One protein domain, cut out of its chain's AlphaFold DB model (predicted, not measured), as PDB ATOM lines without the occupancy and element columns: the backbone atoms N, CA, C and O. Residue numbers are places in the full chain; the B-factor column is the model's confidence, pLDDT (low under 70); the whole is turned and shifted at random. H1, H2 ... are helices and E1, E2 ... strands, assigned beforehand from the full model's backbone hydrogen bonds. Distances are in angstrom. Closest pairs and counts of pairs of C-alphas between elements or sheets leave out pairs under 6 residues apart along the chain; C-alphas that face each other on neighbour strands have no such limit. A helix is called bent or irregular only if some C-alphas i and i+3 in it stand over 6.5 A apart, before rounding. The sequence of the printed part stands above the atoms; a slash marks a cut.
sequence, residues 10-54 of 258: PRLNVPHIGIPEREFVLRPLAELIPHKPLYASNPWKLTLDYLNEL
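This is residues 10 to 54 of the 258 residues of the protein "Folic acid synthesis protein" of Colletotrichum fructicola (strain Nara gc5) (UniProt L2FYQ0). Two short helices, H1 and H2, pack on each other as a helical hairpin at one end of the domain, and the rest is mostly loop. A long loop, residues 33 to 46, swings out from the end of H1 and folds back to the start of H2, while the first printed residues, with the short strand E1, reach away from the helices as an arm that makes much of the length. The printed part has 45 residues, with E1, H1 and H2 in that order along the chain; under half of the residues, 20, are in named elements, and of these 17 are helix and 3 strand, a mostly helix class. The whole is compact, with a radius of gyration of the C-alphas of 10.2 A, and its C-alphas span 30 by 22 by 18 A along the three main axes.

Start with the longest helix, H1, residues 23 to 32. Find C-alpha 23 at (-18.480, 39.725, -21.574); from there H1 runs 14.1 A to C-alpha 32 at (-8.823, 49.006, -17.197). H1 is neither bent nor irregular, but only just: C-alphas 25 and 28 are 6.2 A apart. Next look at H2, residues 47 to 53, which begins with C-alpha 47 at (-14.733, 49.974, -24.448) and runs 10.4 A to C-alpha 53 at (-24.615, 46.799, -25.395). Then go back to the strand E1, residues 12 to 14, from Leu 12 to Val 14, with 6.7 A between its first and last C-alphas; C-alpha 12 is at (-3.613, 36.526, -36.144). Between H1 and H2, residues 33 to 46 hold no named element; look for C-alpha 41 of this stretch at (-12.526, 52.264, -37.303).

Begin at H1 and look from its Ala 30 to Leu 48 of H2. The two helices touch, with 10 pairs of C-alphas within 8 A. Their closest C-alphas are those of Ala 30 and Leu 48, 5.3 A apart. Their centres are 9.2 A apart. Their lines stand at a steep tilt of 40 degrees, and the helices run opposite ways. H1 and H2 are a helical hairpin, two helices that follow each other in the chain, touch and run opposite ways. On the backbone, every O i to N i+4 pair of H2 is within hydrogen-bond range, and in H1 5 of 6 are. Now move to E1: it is apart from H1, although the two follow each other in the chain. E1 is also apart from H2. E1 pairs with no named strand.

Look for the greatest distance between the C-alphas of Pro 10 and Glu 31, the two farthest apart in the domain, at 30.4 A. The first and last printed C-alphas, those of Pro 10 and Leu 54, are 27.5 A apart. The link from E1 to H1 is short, with 8 residues between them. The link from H1 to H2 is long, with 14 residues, 33 to 46, and the C-alphas of this stretch lie 5 to 12 A from the mean of the C-alphas at (-13.695, 46.068, -26.895). The printed part runs from residue 10 to residue 54 with no cut, in a full chain of 258 residues. Read the B-factor column for the model's confidence: the mean pLDDT of the printed part is 87.0, with means of 81 for H1, 87 for E1 and 90 for H2. One printed residue, Glu 31 in H1, is under 70.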
ATOM      1  N   PRO A  10      -3.970  35.742 -41.768       91.44
ATOM      2  CA  PRO A  10      -4.723  34.479 -41.736       91.44
ATOM      3  C   PRO A  10      -4.655  33.695 -40.414       91.44
ATOM      4  O   PRO A  10      -5.497  32.843 -40.151       91.44
ATOM      5  N   ARG A  11      -3.643  33.964 -39.579       88.81
ATOM      6  CA  ARG A  11      -3.417  33.312 -38.277       88.81
ATOM      7  C   ARG A  11      -3.522  34.238 -37.059       88.81
ATOM      8  O   ARG A  11      -3.430  33.738 -35.943       88.81
ATOM      9  N   LEU A  12      -3.646  35.554 -37.241       86.81
ATOM     10  CA  LEU A  12      -3.613  36.526 -36.144       86.81
ATOM     11  C   LEU A  12      -4.449  37.753 -36.497       86.81
ATOM     12  O   LEU A  12      -4.220  38.380 -37.525       86.81
ATOM     13  N   ASN A  13      -5.371  38.110 -35.606       87.81
ATOM     14  CA  ASN A  13      -6.131  39.350 -35.690       87.81
ATOM     15  C   ASN A  13      -5.977  40.128 -34.382       87.81
ATOM     16  O   ASN A  13      -6.253  39.585 -33.308       87.81
ATOM     17  N   VAL A  14      -5.534  41.382 -34.477       86.25
ATOM     18  CA  VAL A  14      -5.414  42.318 -33.349       86.25
ATOM     19  C   VAL A  14      -6.135  43.617 -33.722       86.25
ATOM     20  O   VAL A  14      -5.817  44.180 -34.771       86.25
ATOM     21  N   PRO A  15      -7.078  44.108 -32.896       85.94
ATOM     22  CA  PRO A  15      -7.712  43.430 -31.755       85.94
ATOM     23  C   PRO A  15      -8.409  42.113 -32.143       85.94
ATOM     24  O   PRO A  15      -8.843  41.931 -33.278       85.94
ATOM     25  N   HIS A  16      -8.541  41.184 -31.189       87.88
ATOM     26  CA  HIS A  16      -9.211  39.904 -31.439       87.88
ATOM     27  C   HIS A  16     -10.683  40.127 -31.838       87.88
ATOM     28  O   HIS A  16     -11.430  40.820 -31.147       87.88
ATOM     29  N   ILE A  17     -11.120  39.481 -32.922       88.12
ATOM     30  CA  ILE A  17     -12.440  39.697 -33.544       88.12
ATOM     31  C   ILE A  17     -13.624  39.457 -32.598       88.12
ATOM     32  O   ILE A  17     -14.609  40.175 -32.652       88.12
ATOM     33  N   GLY A  18     -13.506  38.489 -31.688       90.12
ATOM     34  CA  GLY A  18     -14.566  38.124 -30.743       90.12
ATOM     35  C   GLY A  18     -14.611  38.935 -29.445       90.12
ATOM     36  O   GLY A  18     -15.352  38.548 -28.550       90.12
ATOM     37  N   ILE A  19     -13.807  39.994 -29.276       90.50
ATOM     38  CA  ILE A  19     -13.890  40.851 -28.073       90.50
ATOM     39  C   ILE A  19     -15.311  41.410 -27.860       90.50
ATOM     40  O   ILE A  19     -15.811  41.259 -26.748       90.50
ATOM     41  N   PRO A  20     -15.997  41.985 -28.873       91.31
ATOM     42  CA  PRO A  20     -17.280  42.670 -28.694       91.31
ATOM     43  C   PRO A  20     -18.406  41.768 -28.191       91.31
ATOM     44  O   PRO A  20     -19.384  42.255 -27.646       91.31
ATOM     45  N   GLU A  21     -18.270  40.458 -28.385       91.56
ATOM     46  CA  GLU A  21     -19.300  39.461 -28.082       91.56
ATOM     47  C   GLU A  21     -19.067  38.766 -26.732       91.56
ATOM     48  O   GLU A  21     -19.891  37.972 -26.283       91.56
ATOM     49  N   ARG A  22     -17.919  39.004 -26.083       90.56
ATOM     50  CA  ARG A  22     -17.466  38.226 -24.923       90.56
ATOM     51  C   ARG A  22     -17.384  39.097 -23.685       90.56
ATOM     52  O   ARG A  22     -16.377  39.756 -23.432       90.56
ATOM     53  N   GLU A  23     -18.411  39.008 -22.849       87.94
ATOM     54  CA  GLU A  23     -18.480  39.725 -21.574       87.94
ATOM     55  C   GLU A  23     -17.257  39.465 -20.677       87.94
ATOM     56  O   GLU A  23     -16.698  40.397 -20.108       87.94
ATOM     57  N   PHE A  24     -16.779  38.218 -20.602       84.75
ATOM     58  CA  PHE A  24     -15.610  37.848 -19.789       84.75
ATOM     59  C   PHE A  24     -14.290  38.457 -20.282       84.75
ATOM     60  O   PHE A  24     -13.301  38.433 -19.554       84.75
ATOM     61  N   VAL A  25     -14.271  39.004 -21.500       88.31
ATOM     62  CA  VAL A  25     -13.158  39.800 -22.027       88.31
ATOM     63  C   VAL A  25     -13.433  41.287 -21.815       88.31
ATOM     64  O   VAL A  25     -12.576  41.998 -21.301       88.31
ATOM     65  N   LEU A  26     -14.631  41.755 -22.178       87.44
ATOM     66  CA  LEU A  26     -15.010  43.167 -22.115       87.44
ATOM     67  C   LEU A  26     -15.081  43.720 -20.693       87.44
ATOM     68  O   LEU A  26     -14.671  44.853 -20.486       87.44
ATOM     69  N   ARG A  27     -15.563  42.950 -19.716       82.69
ATOM     70  CA  ARG A  27     -15.724  43.401 -18.327       82.69
ATOM     71  C   ARG A  27     -14.390  43.781 -17.665       82.69
ATOM     72  O   ARG A  27     -14.256  44.948 -17.302       82.69
ATOM     73  N   PRO A  28     -13.375  42.896 -17.579       74.75
ATOM     74  CA  PRO A  28     -12.069  43.295 -17.049       74.75
ATOM     75  C   PRO A  28     -11.371  44.341 -17.936       74.75
ATOM     76  O   PRO A  28     -10.624  45.178 -17.439       74.75
ATOM     77  N   LEU A  29     -11.620  44.344 -19.251       82.25
ATOM     78  CA  LEU A  29     -11.046  45.348 -20.150       82.25
ATOM     79  C   LEU A  29     -11.645  46.746 -19.919       82.25
ATOM     80  O   LEU A  29     -10.909  47.729 -19.930       82.25
ATOM     81  N   ALA A  30     -12.951  46.840 -19.672       83.56
ATOM     82  CA  ALA A  30     -13.651  48.081 -19.357       83.56
ATOM     83  C   ALA A  30     -13.287  48.622 -17.969       83.56
ATOM     84  O   ALA A  30     -13.320  49.829 -17.781       83.56
ATOM     85  N   GLU A  31     -12.891  47.773 -17.016       68.06
ATOM     86  CA  GLU A  31     -12.308  48.229 -15.743       68.06
ATOM     87  C   GLU A  31     -10.957  48.932 -15.954       68.06
ATOM     88  O   GLU A  31     -10.650  49.908 -15.272       68.06
ATOM     89  N   LEU A  32     -10.158  48.467 -16.921       70.81
ATOM     90  CA  LEU A  32      -8.823  49.006 -17.197       70.81
ATOM     91  C   LEU A  32      -8.834  50.220 -18.135       70.81
ATOM     92  O   LEU A  32      -8.060  51.155 -17.943       70.81
ATOM     93  N   ILE A  33      -9.661  50.194 -19.186       81.94
ATOM     94  CA  ILE A  33      -9.672  51.203 -20.259       81.94
ATOM     95  C   ILE A  33     -11.097  51.630 -20.671       81.94
ATOM     96  O   ILE A  33     -11.418  51.629 -21.863       81.94
ATOM     97  N   PRO A  34     -11.964  52.052 -19.731       81.31
ATOM     98  CA  PRO A  34     -13.396  52.277 -19.990       81.31
ATOM     99  C   PRO A  34     -13.664  53.280 -21.116       81.31
ATOM    100  O   PRO A  34     -14.576  53.089 -21.920       81.31
ATOM    101  N   HIS A  35     -12.841  54.328 -21.198       90.81
ATOM    102  CA  HIS A  35     -13.010  55.452 -22.121       90.81
ATOM    103  C   HIS A  35     -12.110  55.376 -23.358       90.81
ATOM    104  O   HIS A  35     -11.920  56.377 -24.046       90.81
ATOM    105  N   LYS A  36     -11.521  54.208 -23.641       88.25
ATOM    106  CA  LYS A  36     -10.692  54.009 -24.833       88.25
ATOM    107  C   LYS A  36     -11.499  53.309 -25.930       88.25
ATOM    108  O   LYS A  36     -12.160  52.315 -25.615       88.25
ATOM    109  N   PRO A  37     -11.443  53.751 -27.197       90.06
ATOM    110  CA  PRO A  37     -12.011  52.982 -28.297       90.06
ATOM    111  C   PRO A  37     -11.225  51.683 -28.521       90.06
ATOM    112  O   PRO A  37      -9.995  51.675 -28.487       90.06
ATOM    113  N   LEU A  38     -11.940  50.578 -28.759       86.31
ATOM    114  CA  LEU A  38     -11.323  49.273 -29.045       86.31
ATOM    115  C   LEU A  38     -10.850  49.139 -30.493       86.31
ATOM    116  O   LEU A  38      -9.886  48.428 -30.763       86.31
ATOM    117  N   TYR A  39     -11.535  49.812 -31.417       86.38
ATOM    118  CA  TYR A  39     -11.276  49.738 -32.849       86.38
ATOM    119  C   TYR A  39     -11.072  51.144 -33.397       86.38
ATOM    120  O   TYR A  39     -11.956  51.989 -33.269       86.38
ATOM    121  N   ALA A  40      -9.948  51.372 -34.077       82.75
ATOM    122  CA  ALA A  40      -9.662  52.649 -34.732       82.75
ATOM    123  C   ALA A  40     -10.713  53.028 -35.795       82.75
ATOM    124  O   ALA A  40     -10.904  54.206 -36.073       82.75
ATOM    125  N   SER A  41     -11.421  52.044 -36.361       84.56
ATOM    126  CA  SER A  41     -12.526  52.264 -37.303       84.56
ATOM    127  C   SER A  41     -13.777  52.869 -36.658       84.56
ATOM    128  O   SER A  41     -14.593  53.438 -37.373       84.56
ATOM    129  N   ASN A  42     -13.932  52.755 -35.334       86.81
ATOM    130  CA  ASN A  42     -15.072  53.267 -34.568       86.81
ATOM    131  C   ASN A  42     -14.572  54.092 -33.364       86.81
ATOM    132  O   ASN A  42     -14.790  53.695 -32.217       86.81
ATOM    133  N   PRO A  43     -13.884  55.225 -33.589       87.69
ATOM    134  CA  PRO A  43     -13.208  55.975 -32.527       87.69
ATOM    135  C   PRO A  43     -14.171  56.603 -31.510       87.69
ATOM    136  O   PRO A  43     -13.776  56.886 -30.384       87.69
ATOM    137  N   TRP A  44     -15.435  56.802 -31.889       91.62
ATOM    138  CA  TRP A  44     -16.499  57.299 -31.013       91.62
ATOM    139  C   TRP A  44     -17.075  56.234 -30.075       91.62
ATOM    140  O   TRP A  44     -17.778  56.596 -29.138       91.62
ATOM    141  N   LYS A  45     -16.815  54.942 -30.320       93.19
ATOM    142  CA  LYS A  45     -17.368  53.844 -29.522       93.19
ATOM    143  C   LYS A  45     -16.334  53.329 -28.529       93.19
ATOM    144  O   LYS A  45     -15.323  52.733 -28.914       93.19
ATOM    145  N   LEU A  46     -16.596  53.561 -27.251       93.69
ATOM    146  CA  LEU A  46     -15.687  53.288 -26.147       93.69
ATOM    147  C   LEU A  46     -15.795  51.832 -25.690       93.69
ATOM    148  O   LEU A  46     -16.794  51.156 -25.921       93.69
ATOM    149  N   THR A  47     -14.763  51.338 -25.007       87.62
ATOM    150  CA  THR A  47     -14.733  49.974 -24.448       87.62
ATOM    151  C   THR A  47     -15.951  49.700 -23.564       87.62
ATOM    152  O   THR A  47     -16.545  48.626 -23.658       87.62
ATOM    153  N   LEU A  48     -16.357  50.678 -22.747       88.12
ATOM    154  CA  LEU A  48     -17.537  50.563 -21.893       88.12
ATOM    155  C   LEU A  48     -18.848  50.465 -22.694       88.12
ATOM    156  O   LEU A  48     -19.754  49.752 -22.271       88.12
ATOM    157  N   ASP A  49     -18.940  51.104 -23.864       94.12
ATOM    158  CA  ASP A  49     -20.141  51.048 -24.709       94.12
ATOM    159  C   ASP A  49     -20.382  49.627 -25.226       94.12
ATOM    160  O   ASP A  49     -21.504  49.133 -25.170       94.12
ATOM    161  N   TYR A  50     -19.322  48.921 -25.640       93.31
ATOM    162  CA  TYR A  50     -19.426  47.510 -26.034       93.31
ATOM    163  C   TYR A  50     -19.916  46.622 -24.883       93.31
ATOM    164  O   TYR A  50     -20.711  45.718 -25.115       93.31
ATOM    165  N   LEU A  51     -19.470  46.873 -23.646       87.12
ATOM    166  CA  LEU A  51     -19.948  46.128 -22.478       87.12
ATOM    167  C   LEU A  51     -21.426  46.422 -22.177       87.12
ATOM    168  O   LEU A  51     -22.164  45.504 -21.836       87.12
ATOM    169  N   ASN A  52     -21.854  47.680 -22.308       89.19
ATOM    170  CA  ASN A  52     -23.231  48.105 -22.040       89.19
ATOM    171  C   ASN A  52     -24.236  47.603 -23.089       89.19
ATOM    172  O   ASN A  52     -25.414  47.453 -22.778       89.19
ATOM    173  N   GLU A  53     -23.787  47.360 -24.322       93.88
ATOM    174  CA  GLU A  53     -24.615  46.799 -25.395       93.88
ATOM    175  C   GLU A  53     -24.823  45.281 -25.284       93.88
ATOM    176  O   GLU A  53     -25.725  44.741 -25.930       93.88
ATOM    177  N   LEU A  54     -24.007  44.578 -24.490       88.88
ATOM    178  CA  LEU A  54     -24.188  43.144 -24.288       88.88
ATOM    179  C   LEU A  54     -25.507  42.855 -23.556       88.88
ATOM    180  O   LEU A  54     -25.888  43.587 -22.639       88.88
TER     181      LEU A  54